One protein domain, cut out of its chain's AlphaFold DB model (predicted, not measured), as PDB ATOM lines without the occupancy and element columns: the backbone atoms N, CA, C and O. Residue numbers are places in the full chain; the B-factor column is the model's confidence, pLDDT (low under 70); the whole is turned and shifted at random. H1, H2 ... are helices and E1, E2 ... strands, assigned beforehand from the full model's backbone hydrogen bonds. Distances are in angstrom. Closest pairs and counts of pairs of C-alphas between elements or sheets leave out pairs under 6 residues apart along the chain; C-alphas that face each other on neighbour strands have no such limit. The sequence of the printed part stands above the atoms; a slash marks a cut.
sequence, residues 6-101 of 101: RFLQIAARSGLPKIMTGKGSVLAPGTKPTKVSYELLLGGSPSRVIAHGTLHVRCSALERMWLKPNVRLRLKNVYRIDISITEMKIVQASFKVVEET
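This is residues 6 to 101 of the 101 residues of an uncharacterized protein of Methylobacterium sp. 2A (UniProt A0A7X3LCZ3). A small closed barrel of six antiparallel strands is drawn out lengthwise by the long strands E2, E3 and E6, with H1 packed outside it near the E2 to E3 turn and the short H2 outside it toward the other end. Round the ring run E1, E2, E3, E6, E5, E4 and back to E1. The 96 printed residues hold two named helices and six named strands, in the order H1 E1 E2 E3 H2 E4 E5 E6, mostly strand. The whole is compact, with a radius of gyration of the C-alphas of 12.9 A, yet elongated, spanning 37 by 23 by 22 A.

E2, residues 34 to 45, is 31.3 A long and bends by 69 degrees at residue 37. E1, residues 18 to 27, is 23.8 A; E3, residues 48 to 56, 26.2 A; E4, residues 71 to 74, 9.9 A; E5, residues 80 to 89, 23.3 A; E6, residues 92 to 100, 26.7 A. H1, residues 6 to 13, begins at C-alpha 6 (221.773, 221.010, 344.474); H2 is residues 63 to 66. E6 ends at C-alpha 100 (232.821, 217.625, 339.825).

E1, E2 and E3 form a meander, each strand the antiparallel neighbour of the one before, as do E4, E5 and E6. N 22 and O 38 of E1 and E2 are 2.9 A apart; N 41 and O 52 of E2 and E3, 2.7 A; N 51 and O 97 of E3 and E6, 2.9 A; N 94 and O 87 of E6 and E5, 2.8 A; N 81 and O 73 of E5 and E4, 2.9 A; N 27 and O 72 of E1 and E4, 2.8 A. H1 is on the barrel at a height over the sheet of 7.4 A, its closest C-alpha pair with E2 being Ala 12 and Gly 44, 5.1 A. H2 is over none of the strands; its closest C-alpha pair with E5 is Trp 66 and Ile 85, 6.3 A. In H1 every O i to N i+4 pair is within hydrogen-bond range; H2 is too short for one.

The C-alphas farthest apart are those of Pro 46 and Ser 60, 37.9 A. The printed part has no cut and no long link. Mean pLDDT of the printed part is 76.0, with residues 6 to 17 and 58 to 69 among those under 70.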
ATOM      1  N   ARG A   6     222.959 221.256 345.326       63.09
ATOM      2  CA  ARG A   6     221.773 221.010 344.474       63.09
ATOM      3  C   ARG A   6     221.384 222.240 343.648       63.09
ATOM      4  O   ARG A   6     220.942 222.123 342.514       63.09
ATOM      5  N   PHE A   7     221.601 223.428 344.205       65.44
ATOM      6  CA  PHE A   7     221.388 224.694 343.521       65.44
ATOM      7  C   PHE A   7     222.341 224.912 342.329       65.44
ATOM      8  O   PHE A   7     221.906 225.343 341.261       65.44
ATOM      9  N   LEU A   8     223.619 224.568 342.495       66.81
ATOM     10  CA  LEU A   8     224.638 224.621 341.446       66.81
ATOM     11  C   LEU A   8     224.339 223.596 340.342       66.81
ATOM     12  O   LEU A   8     224.385 223.935 339.163       66.81
ATOM     13  N   GLN A   9     223.912 222.389 340.719       66.38
ATOM     14  CA  GLN A   9     223.484 221.356 339.769       66.38
ATOM     15  C   GLN A   9     222.244 221.775 338.964       66.38
ATOM     16  O   GLN A   9     222.173 221.530 337.760       66.38
ATOM     17  N   ILE A  10     221.269 222.440 339.597       66.62
ATOM     18  CA  ILE A  10     220.088 222.979 338.902       66.62
ATOM     19  C   ILE A  10     220.501 224.050 337.886       66.62
ATOM     20  O   ILE A  10     219.976 224.065 336.775       66.62
ATOM     21  N   ALA A  11     221.448 224.923 338.241       64.31
ATOM     22  CA  ALA A  11     221.957 225.929 337.313       64.31
ATOM     23  C   ALA A  11     222.698 225.285 336.126       64.31
ATOM     24  O   ALA A  11     222.405 225.628 334.982       64.31
ATOM     25  N   ALA A  12     223.566 224.299 336.370       63.34
ATOM     26  CA  ALA A  12     224.314 223.605 335.317       63.34
ATOM     27  C   ALA A  12     223.413 222.840 334.331       63.34
ATOM     28  O   ALA A  12     223.671 222.839 333.130       63.34
ATOM     29  N   ARG A  13     222.305 222.252 334.804       64.12
ATOM     30  CA  ARG A  13     221.323 221.568 333.940       64.12
ATOM     31  C   ARG A  13     220.651 222.482 332.916       64.12
ATOM     32  O   ARG A  13     220.175 221.982 331.905       64.12
ATOM     33  N   SER A  14     220.595 223.790 333.167       65.50
ATOM     34  CA  SER A  14     219.975 224.736 332.233       65.50
ATOM     35  C   SER A  14     220.838 225.054 331.005       65.50
ATOM     36  O   SER A  14     220.326 225.638 330.056       65.50
ATOM     37  N   GLY A  15     222.130 224.687 331.009       59.25
ATOM     38  CA  GLY A  15     223.060 224.922 329.894       59.25
ATOM     39  C   GLY A  15     223.398 226.392 329.621       59.25
ATOM     40  O   GLY A  15     224.230 226.675 328.761       59.25
ATOM     41  N   LEU A  16     222.787 227.334 330.345       60.97
ATOM     42  CA  LEU A  16     222.957 228.768 330.150       60.97
ATOM     43  C   LEU A  16     223.643 229.406 331.362       60.97
ATOM     44  O   LEU A  16     223.296 229.082 332.503       60.97
ATOM     45  N   PRO A  17     224.588 230.338 331.141       66.12
ATOM     46  CA  PRO A  17     225.210 231.063 332.230       66.12
ATOM     47  C   PRO A  17     224.158 231.891 332.972       66.12
ATOM     48  O   PRO A  17     223.419 232.672 332.370       66.12
ATOM     49  N   LYS A  18     224.088 231.722 334.294       79.25
ATOM     50  CA  LYS A  18     223.134 232.442 335.141       79.25
ATOM     51  C   LYS A  18     223.873 233.371 336.087       79.25
ATOM     52  O   LYS A  18     224.674 232.917 336.901       79.25
ATOM     53  N   ILE A  19     223.565 234.662 335.998       81.50
ATOM     54  CA  ILE A  19     224.065 235.668 336.935       81.50
ATOM     55  C   ILE A  19     223.116 235.746 338.125       81.50
ATOM     56  O   ILE A  19     221.893 235.806 337.979       81.50
ATOM     57  N   MET A  20     223.689 235.748 339.319       82.31
ATOM     58  CA  MET A  20     222.975 235.931 340.567       82.31
ATOM     59  C   MET A  20     223.646 236.986 341.413       82.31
ATOM     60  O   MET A  20     224.783 236.822 341.845       82.31
ATOM     61  N   THR A  21     222.891 238.018 341.744       86.38
ATOM     62  CA  THR A  21     223.322 239.051 342.675       86.38
ATOM     63  C   THR A  21     222.522 238.957 343.965       86.38
ATOM     64  O   THR A  21     221.373 238.499 343.995       86.38
ATOM     65  N   GLY A  22     223.129 239.340 345.082       87.62
ATOM     66  CA  GLY A  22     222.428 239.313 346.357       87.62
ATOM     67  C   GLY A  22     223.276 239.724 347.544       87.62
ATOM     68  O   GLY A  22     224.407 240.177 347.413       87.62
ATOM     69  N   LYS A  23     222.695 239.565 348.734       89.06
ATOM     70  CA  LYS A  23     223.377 239.755 350.018       89.06
ATOM     71  C   LYS A  23     223.484 238.414 350.723       89.06
ATOM     72  O   LYS A  23     222.526 237.643 350.739       89.06
ATOM     73  N   GLY A  24     224.637 238.150 351.310       87.75
ATOM     74  CA  GLY A  24     224.953 236.895 351.966       87.75
ATOM     75  C   GLY A  24     225.832 237.098 353.186       87.75
ATOM     76  O   GLY A  24     226.005 238.208 353.702       87.75
ATOM     77  N   SER A  25     226.383 236.003 353.682       87.75
ATOM     78  CA  SER A  25     227.400 236.054 354.725       87.75
ATOM     79  C   SER A  25     228.507 235.069 354.425       87.75
ATOM     80  O   SER A  25     228.236 233.918 354.090       87.75
ATOM     81  N   VAL A  26     229.741 235.528 354.561       85.25
ATOM     82  CA  VAL A  26     230.930 234.695 354.447       85.25
ATOM     83  C   VAL A  26     231.338 234.238 355.835       85.25
ATOM     84  O   VAL A  26     231.323 235.021 356.787       85.25
ATOM     85  N   LEU A  27     231.678 232.964 355.956       85.75
ATOM     86  CA  LEU A  27     232.169 232.349 357.177       85.75
ATOM     87  C   LEU A  27     233.493 231.653 356.880       85.75
ATOM     88  O   LEU A  27     233.562 230.833 355.970       85.75
ATOM     89  N   ALA A  28     234.512 231.933 357.686       80.75
ATOM     90  CA  ALA A  28     235.774 231.206 357.663       80.75
ATOM     91  C   ALA A  28     236.108 230.689 359.076       80.75
ATOM     92  O   ALA A  28     235.713 231.324 360.065       80.75
ATOM     93  N   PRO A  29     236.835 229.565 359.206       78.38
ATOM     94  CA  PRO A  29     237.244 229.025 360.498       78.38
ATOM     95  C   PRO A  29     237.932 230.078 361.375       78.38
ATOM     96  O   PRO A  29     238.880 230.736 360.944       78.38
ATOM     97  N   GLY A  30     237.450 230.232 362.611       77.00
ATOM     98  CA  GLY A  30     238.001 231.184 363.582       77.00
ATOM     99  C   GLY A  30     237.630 232.654 363.347       77.00
ATOM    100  O   GLY A  30     238.222 233.528 363.973       77.00
ATOM    101  N   THR A  31     236.665 232.953 362.471       77.38
ATOM    102  CA  THR A  31     236.199 234.329 362.213       77.38
ATOM    103  C   THR A  31     234.695 234.478 362.446       77.38
ATOM    104  O   THR A  31     233.931 233.516 362.337       77.38
ATOM    105  N   LYS A  32     234.249 235.701 362.771       81.06
ATOM    106  CA  LYS A  32     232.816 236.019 362.831       81.06
ATOM    107  C   LYS A  32     232.233 236.060 361.409       81.06
ATOM    108  O   LYS A  32     232.921 236.527 360.497       81.06
ATOM    109  N   PRO A  33     230.970 235.634 361.210       83.19
ATOM    110  CA  PRO A  33     230.301 235.773 359.924       83.19
ATOM    111  C   PRO A  33     230.328 237.226 359.446       83.19
ATOM    112  O   PRO A  33     229.936 238.138 360.177       83.19
ATOM    113  N   THR A  34     230.761 237.432 358.210       85.69
ATOM    114  CA  THR A  34     230.883 238.758 357.604       85.69
ATOM    115  C   THR A  34     229.803 238.938 356.552       85.69
ATOM    116  O   THR A  34     229.682 238.123 355.641       85.69
ATOM    117  N   LYS A  35     229.003 240.002 356.666       87.56
ATOM    118  CA  LYS A  35     227.984 240.327 355.662       87.56
ATOM    119  C   LYS A  35     228.657 240.812 354.383       87.56
ATOM    120  O   LYS A  35     229.485 241.716 354.433       87.56
ATOM    121  N   VAL A  36     228.250 240.243 353.257       86.38
ATOM    122  CA  VAL A  36     228.776 240.584 351.931       86.38
ATOM    123  C   VAL A  36     227.624 240.801 350.960       86.38
ATOM    124  O   VAL A  36     226.565 240.181 351.105       86.38
ATOM    125  N   SER A  37     227.831 241.642 349.956       89.25
ATOM    126  CA  SER A  37     227.072 241.530 348.709       89.25
ATOM    127  C   SER A  37     227.844 240.611 347.771       89.25
ATOM    128  O   SER A  37     229.070 240.623 347.793       89.25
ATOM    129  N   TYR A  38     227.158 239.797 346.984       88.00
ATOM    130  CA  TYR A  38     227.791 238.898 346.028       88.00
ATOM    131  C   TYR A  38     227.203 239.092 344.637       88.00
ATOM    132  O   TYR A  38     226.011 239.377 344.497       88.00
ATOM    133  N   GLU A  39     228.039 238.865 343.638       88.62
ATOM    134  CA  GLU A  39     227.659 238.588 342.263       88.62
ATOM    135  C   GLU A  39     228.287 237.250 341.879       88.62
ATOM    136  O   GLU A  39     229.467 237.012 342.118       88.62
ATOM    137  N   LEU A  40     227.473 236.333 341.373       85.19
ATOM    138  CA  LEU A  40     227.840 234.953 341.100       85.19
ATOM    139  C   LEU A  40     227.412 234.619 339.677       85.19
ATOM    140  O   LEU A  40     226.221 234.603 339.373       85.19
ATOM    141  N   LEU A  41     228.381 234.327 338.826       84.19
ATOM    142  CA  LEU A  41     228.184 233.763 337.508       84.19
ATOM    143  C   LEU A  41     228.315 232.243 337.601       84.19
ATOM    144  O   LEU A  41     229.371 231.695 337.924       84.19
ATOM    145  N   LEU A  42     227.204 231.571 337.336       79.75
ATOM    146  CA  LEU A  42     227.107 230.121 337.303       79.75
ATOM    147  C   LEU A  42     227.240 229.656 335.867       79.75
ATOM    148  O   LEU A  42     226.447 230.065 335.024       79.75
ATOM    149  N   GLY A  43     228.207 228.787 335.607       70.50
ATOM    150  CA  GLY A  43     228.354 228.075 334.346       70.50
ATOM    151  C   GLY A  43     228.668 226.603 334.590       70.50
ATOM    152  O   GLY A  43     228.937 226.179 335.715       70.50
ATOM    153  N   GLY A  44     228.626 225.794 333.539       70.06
ATOM    154  CA  GLY A  44     229.024 224.395 333.647       70.06
ATOM    155  C   GLY A  44     228.394 223.488 332.609       70.06
ATOM    156  O   GLY A  44     227.482 223.876 331.881       70.06
ATOM    157  N   SER A  45     228.902 222.264 332.576       65.06
ATOM    158  CA  SER A  45     228.321 221.123 331.879       65.06
ATOM    159  C   SER A  45     227.604 220.220 332.895       65.06
ATOM    160  O   SER A  45     227.819 220.354 334.102       65.06
ATOM    161  N   PRO A  46     226.787 219.247 332.453       63.53
ATOM    162  CA  PRO A  46     226.163 218.272 333.352       63.53
ATOM    163  C   PRO A  46     227.154 217.526 334.265       63.53
ATOM    164  O   PRO A  46     226.784 217.118 335.361       63.53
ATOM    165  N   SER A  47     228.408 217.377 333.827       70.69
ATOM    166  CA  SER A  47     229.495 216.698 334.541       70.69
ATOM    167  C   SER A  47     230.372 217.616 335.399       70.69
ATOM    168  O   SER A  47     231.186 217.127 336.176       70.69
ATOM    169  N   ARG A  48     230.256 218.945 335.265       70.19
ATOM    170  CA  ARG A  48     231.132 219.888 335.969       70.19
ATOM    171  C   ARG A  48     230.461 221.235 336.163       70.19
ATOM    172  O   ARG A  48     230.163 221.926 335.187       70.19
ATOM    173  N   VAL A  49     230.318 221.656 337.416       72.31
ATOM    174  CA  VAL A  49     229.804 222.989 337.741       72.31
ATOM    175  C   VAL A  49     230.954 223.928 338.066       72.31
ATOM    176  O   VAL A  49     231.823 223.621 338.883       72.31
ATOM    177  N   ILE A  50     230.959 225.091 337.420       75.25
ATOM    178  CA  ILE A  50     231.950 226.136 337.640       75.25
ATOM    179  C   ILE A  50     231.214 227.411 338.034       75.25
ATOM    180  O   ILE A  50     230.441 227.970 337.257       75.25
ATOM    181  N   ALA A  51     231.476 227.899 339.240       79.69
ATOM    182  CA  ALA A  51     230.973 229.191 339.672       79.69
ATOM    183  C   ALA A  51     232.128 230.173 339.829       79.69
ATOM    184  O   ALA A  51     233.138 229.864 340.462       79.69
ATOM    185  N   HIS A  52     231.961 231.363 339.277       83.25
ATOM    186  CA  HIS A  52     232.853 232.491 339.489       83.25
ATOM    187  C   HIS A  52     232.054 233.620 340.103       83.25
ATOM    188  O   HIS A  52     230.892 233.811 339.759       83.25
ATOM    189  N   GLY A  53     232.650 234.380 341.003       85.00
ATOM    190  CA  GLY A  53     231.929 235.501 341.570       85.00
ATOM    191  C   GLY A  53     232.811 236.518 342.242       85.00
ATOM    192  O   GLY A  53     233.997 236.292 342.480       85.00
ATOM    193  N   THR A  54     232.193 237.640 342.557       86.69
ATOM    194  CA  THR A  54     232.781 238.741 343.299       86.69
ATOM    195  C   THR A  54     231.993 238.945 344.586       86.69
ATOM    196  O   THR A  54     230.769 238.816 344.645       86.69
ATOM    197  N   LEU A  55     232.714 239.222 345.664       86.69
ATOM    198  CA  LEU A  55     232.190 239.565 346.974       86.69
ATOM    199  C   LEU A  55     232.546 241.015 347.246       86.69
ATOM    200  O   LEU A  55     233.715 241.379 347.184       86.69
ATOM    201  N   HIS A  56     231.558 241.821 347.604       84.62
ATOM    202  CA  HIS A  56     231.730 243.218 347.977       84.62
ATOM    203  C   HIS A  56     231.517 243.383 349.478       84.62
ATOM    204  O   HIS A  56     230.463 243.014 350.014       84.62
ATOM    205  N   VAL A  57     232.511 243.948 350.163       78.31
ATOM    206  CA  VAL A  57     232.477 244.190 351.613       78.31
ATOM    207  C   VAL A  57     233.540 245.202 352.035       78.31
ATOM    208  O   VAL A  57     234.461 245.520 351.290       78.31
ATOM    209  N   ARG A  58     233.396 245.734 353.253       68.69
ATOM    210  CA  ARG A  58     234.370 246.632 353.878       68.69
ATOM    211  C   ARG A  58     235.668 245.864 354.208       68.69
ATOM    212  O   ARG A  58     235.624 244.881 354.946       68.69
ATOM    213  N   CYS A  59     236.785 246.348 353.654       63.53
ATOM    214  CA  CYS A  59     238.136 245.754 353.575       63.53
ATOM    215  C   CYS A  59     238.578 244.883 354.764       63.53
ATOM    216  O   CYS A  59     238.994 243.739 354.587       63.53
ATOM    217  N   SER A  60     238.439 245.389 355.991       67.94
ATOM    218  CA  SER A  60     239.053 244.801 357.191       67.94
ATOM    219  C   SER A  60     238.548 243.405 357.568       67.94
ATOM    220  O   SER A  60     239.211 242.682 358.312       67.94
ATOM    221  N   ALA A  61     237.375 243.003 357.075       66.56
ATOM    222  CA  ALA A  61     236.803 241.696 357.372       66.56
ATOM    223  C   ALA A  61     237.273 240.589 356.408       66.56
ATOM    224  O   ALA A  61     237.336 239.427 356.810       66.56
ATOM    225  N   LEU A  62     237.633 240.937 355.164       69.88
ATOM    226  CA  LEU A  62     238.081 239.966 354.156       69.88
ATOM    227  C   LEU A  62     239.540 239.560 354.324       69.88
ATOM    228  O   LEU A  62     239.861 238.400 354.083       69.88
ATOM    229  N   GLU A  63     240.403 240.465 354.788       69.44
ATOM    230  CA  GLU A  63     241.840 240.186 354.945       69.44
ATOM    231  C   GLU A  63     242.109 238.949 355.810       69.44
ATOM    232  O   GLU A  63     242.949 238.116 355.482       69.44
ATOM    233  N   ARG A  64     241.330 238.760 356.883       67.38
ATOM    234  CA  ARG A  64     241.459 237.584 357.764       67.38
ATOM    235  C   ARG A  64     240.900 236.299 357.150       67.38
ATOM    236  O   ARG A  64     241.233 235.210 357.615       67.38
ATOM    237  N   MET A  65     240.021 236.420 356.155       69.69
ATOM    238  CA  MET A  65     239.378 235.294 355.470       69.69
ATOM    239  C   MET A  65     240.176 234.832 354.250       69.69
ATOM    240  O   MET A  65     240.151 233.645 353.944       69.69
ATOM    241  N   TRP A  66     240.914 235.738 353.603       67.69
ATOM    242  CA  TRP A  66     241.773 235.450 352.451       67.69
ATOM    243  C   TRP A  66     242.775 234.317 352.709       67.69
ATOM    244  O   TRP A  66     242.978 233.455 351.865       67.69
ATOM    245  N   LEU A  67     243.352 234.272 353.911       63.75
ATOM    246  CA  LEU A  67     244.354 233.271 354.295       63.75
ATOM    247  C   LEU A  67     243.755 231.910 354.695       63.75
ATOM    248  O   LEU A  67     244.478 231.041 355.185       63.75
ATOM    249  N   LYS A  68     242.436 231.717 354.572       68.69
ATOM    250  CA  LYS A  68     241.767 230.484 354.998       68.69
ATOM    251  C   LYS A  68     241.388 229.636 353.777       68.69
ATOM    252  O   LYS A  68     240.663 230.123 352.919       68.69
ATOM    253  N   PRO A  69     241.783 228.350 353.735       62.12
ATOM    254  CA  PRO A  69     241.478 227.472 352.601       62.12
ATOM    255  C   PRO A  69     239.987 227.119 352.494       62.12
ATOM    256  O   PRO A  69     239.509 226.779 351.421       62.12
ATOM    257  N   ASN A  70     239.236 227.232 353.598       70.75
ATOM    258  CA  ASN A  70     237.851 226.769 353.681       70.75
ATOM    259  C   ASN A  70     236.919 227.940 353.996       70.75
ATOM    260  O   ASN A  70     236.567 228.169 355.156       70.75
ATOM    261  N   VAL A  71     236.532 228.699 352.975       80.31
ATOM    262  CA  VAL A  71     235.600 229.820 353.119       80.31
ATOM    263  C   VAL A  71     234.214 229.388 352.649       80.31
ATOM    264  O   VAL A  71     234.057 228.828 351.573       80.31
ATOM    265  N   ARG A  72     233.177 229.656 353.446       85.81
ATOM    266  CA  ARG A  72     231.780 229.366 353.099       85.81
ATOM    267  C   ARG A  72     231.015 230.632 352.800       85.81
ATOM    268  O   ARG A  72     230.871 231.483 353.677       85.81
ATOM    269  N   LEU A  73     230.426 230.701 351.615       83.56
ATOM    270  CA  LEU A  73     229.443 231.713 351.260       83.56
ATOM    271  C   LEU A  73     228.037 231.182 351.532       83.56
ATOM    272  O   LEU A  73     227.584 230.213 350.926       83.56
ATOM    273  N   ARG A  74     227.319 231.847 352.434       85.31
ATOM    274  CA  ARG A  74     225.888 231.635 352.645       85.31
ATOM    275  C   ARG A  74     225.102 232.637 351.809       85.31
ATOM    276  O   ARG A  74     225.192 233.844 352.044       85.31
ATOM    277  N   LEU A  75     224.309 232.123 350.880       82.00
ATOM    278  CA  LEU A  75     223.413 232.906 350.037       82.00
ATOM    279  C   LEU A  75     222.109 233.249 350.782       82.00
ATOM    280  O   LEU A  75     221.749 232.613 351.781       82.00
ATOM    281  N   LYS A  76     221.368 234.250 350.286       75.38
ATOM    282  CA  LYS A  76     220.094 234.697 350.886       75.38
ATOM    283  C   LYS A  76     219.035 233.586 350.928       75.38
ATOM    284  O   LYS A  76     218.240 233.522 351.856       75.38
ATOM    285  N   ASN A  77     219.059 232.695 349.946       68.62
ATOM    286  CA  ASN A  77     218.173 231.540 349.789       68.62
ATOM    287  C   ASN A  77     218.639 230.305 350.591       68.62
ATOM    288  O   ASN A  77     218.311 229.179 350.237       68.62
ATOM    289  N   VAL A  78     219.393 230.513 351.678       68.19
ATOM    290  CA  VAL A  78     219.832 229.493 352.655       68.19
ATOM    291  C   VAL A  78     220.885 228.504 352.129       68.19
ATOM    292  O   VAL A  78     221.561 227.866 352.941       68.19
ATOM    293  N   TYR A  79     221.123 228.444 350.817       78.50
ATOM    294  CA  TYR A  79     222.204 227.639 350.247       78.50
ATOM    295  C   TYR A  79     223.579 228.098 350.736       78.50
ATOM    296  O   TYR A  79     223.819 229.274 351.035       78.50
ATOM    297  N   ARG A  80     224.487 227.128 350.831       81.81
ATOM    298  CA  ARG A  80     225.858 227.311 351.298       81.81
ATOM    299  C   ARG A  80     226.793 226.735 350.260       81.81
ATOM    300  O   ARG A  80     226.635 225.574 349.907       81.81
ATOM    301  N   ILE A  81     227.756 227.534 349.840       79.38
ATOM    302  CA  ILE A  81     228.741 227.145 348.842       79.38
ATOM    303  C   ILE A  81     230.115 227.269 349.489       79.38
ATOM    304  O   ILE A  81     230.416 228.297 350.103       79.38
ATOM    305  N   ASP A  82     230.918 226.216 349.393       81.69
ATOM    306  CA  ASP A  82     232.333 226.286 349.740       81.69
ATOM    307  C   ASP A  82     233.057 226.992 348.583       81.69
ATOM    308  O   ASP A  82     232.926 226.615 347.420       81.69
ATOM    309  N   ILE A  83     233.743 228.088 348.896       79.81
ATOM    310  CA  ILE A  83     234.391 228.970 347.928       79.81
ATOM    311  C   ILE A  83     235.885 229.059 348.225       79.81
ATOM    312  O   ILE A  83     236.308 229.055 349.381       79.81
ATOM    313  N   SER A  84     236.682 229.196 347.170       80.69
ATOM    314  CA  SER A  84     238.090 229.581 347.276       80.69
ATOM    315  C   SER A  84     238.239 231.012 346.790       80.69
ATOM    316  O   SER A  84     237.871 231.312 345.652       80.69
ATOM    317  N   ILE A  85     238.738 231.905 347.646       79.19
ATOM    318  CA  ILE A  85     238.990 233.292 347.253       79.19
ATOM    319  C   ILE A  85     240.284 233.321 346.428       79.19
ATOM    320  O   ILE A  85     241.318 232.845 346.883       79.19
ATOM    321  N   THR A  86     240.205 233.811 345.192       80.44
ATOM    322  CA  THR A  86     241.286 233.758 344.191       80.44
ATOM    323  C   THR A  86     241.929 235.108 343.922       80.44
ATOM    324  O   THR A  86     243.060 235.154 343.457       80.44
ATOM    325  N   GLU A  87     241.239 236.212 344.221       79.00
ATOM    326  CA  GLU A  87     241.815 237.564 344.225       79.00
ATOM    327  C   GLU A  87     241.175 238.414 345.333       79.00
ATOM    328  O   GLU A  87     239.976 238.286 345.581       79.00
ATOM    329  N   MET A  88     241.941 239.292 345.988       75.25
ATOM    330  CA  MET A  88     241.411 240.281 346.928       75.25
ATOM    331  C   MET A  88     241.950 241.673 346.605       75.25
ATOM    332  O   MET A  88     243.151 241.893 346.484       75.25
ATOM    333  N   LYS A  89     241.022 242.616 346.486       73.69
ATOM    334  CA  LYS A  89     241.208 244.057 346.336       73.69
ATOM    335  C   LYS A  89     240.518 244.749 347.513       73.69
ATOM    336  O   LYS A  89     239.668 244.163 348.179       73.69
ATOM    337  N   ILE A  90     240.843 246.021 347.740       67.50
ATOM    338  CA  ILE A  90     240.461 246.805 348.935       67.50
ATOM    339  C   ILE A  90     238.964 246.696 349.311       67.50
ATOM    340  O   ILE A  90     238.604 246.720 350.480       67.50
ATOM    341  N   VAL A  91     238.049 246.557 348.352       73.38
ATOM    342  CA  VAL A  91     236.601 246.431 348.640       73.38
ATOM    343  C   VAL A  91     235.945 245.221 347.980       73.38
ATOM    344  O   VAL A  91     234.718 245.087 348.004       73.38
ATOM    345  N   GLN A  92     236.747 244.349 347.369       79.75
ATOM    346  CA  GLN A  92     236.249 243.289 346.508       79.75
ATOM    347  C   GLN A  92     237.113 242.036 346.597       79.75
ATOM    348  O   GLN A  92     238.332 242.116 346.524       79.75
ATOM    349  N   ALA A  93     236.484 240.872 346.677       80.81
ATOM    350  CA  ALA A  93     237.160 239.587 346.589       80.81
ATOM    351  C   ALA A  93     236.553 238.738 345.473       80.81
ATOM    352  O   ALA A  93     235.343 238.535 345.445       80.81
ATOM    353  N   SER A  94     237.380 238.237 344.565       82.75
ATOM    354  CA  SER A  94     236.967 237.291 343.529       82.75
ATOM    355  C   SER A  94     237.119 235.871 344.055       82.75
ATOM    356  O   SER A  94     238.102 235.566 344.727       82.75
ATOM    357  N   PHE A  95     236.172 234.992 343.756       81.06
ATOM    358  CA  PHE A  95     236.228 233.589 344.152       81.06
ATOM    359  C   PHE A  95     235.856 232.662 343.003       81.06
ATOM    360  O   PHE A  95     235.161 233.046 342.056       81.06
ATOM    361  N   LYS A  96     236.305 231.416 343.126       81.38
ATOM    362  CA  LYS A  96     235.957 230.323 342.224       81.38
ATOM    363  C   LYS A  96     235.460 229.124 343.019       81.38
ATOM    364  O   LYS A  96     235.930 228.848 344.124       81.38
ATOM    365  N   VAL A  97     234.521 228.411 342.419       79.81
ATOM    366  CA  VAL A  97     234.028 227.110 342.858       79.81
ATOM    367  C   VAL A  97     234.125 226.175 341.670       79.81
ATOM    368  O   VAL A  97     233.693 226.522 340.569       79.81
ATOM    369  N   VAL A  98     234.706 225.005 341.894       76.00
ATOM    370  CA  VAL A  98     234.704 223.912 340.928       76.00
ATOM    371  C   VAL A  98     234.178 222.700 341.666       76.00
ATOM    372  O   VAL A  98     234.773 222.289 342.658       76.00
ATOM    373  N   GLU A  99     233.061 222.170 341.193       72.25
ATOM    374  CA  GLU A  99     232.490 220.932 341.705       72.25
ATOM    375  C   GLU A  99     232.365 219.940 340.548       72.25
ATOM    376  O   GLU A  99     231.812 220.262 339.491       72.25
ATOM    377  N   GLU A 100     232.949 218.761 340.735       65.12
ATOM    378  CA  GLU A 100     232.821 217.625 339.825       65.12
ATOM    379  C   GLU A 100     231.640 216.781 340.318       65.12
ATOM    380  O   GLU A 100     231.577 216.457 341.508       65.12
ATOM    381  N   THR A 101     230.668 216.537 339.432       59.28
ATOM    382  CA  THR A 101     229.406 215.848 339.762       59.28
ATOM    383  C   THR A 101     229.547 214.340 339.635       59.28
ATOM    384  O   THR A 101     230.170 213.902 338.642       59.28
TER     385      THR A 101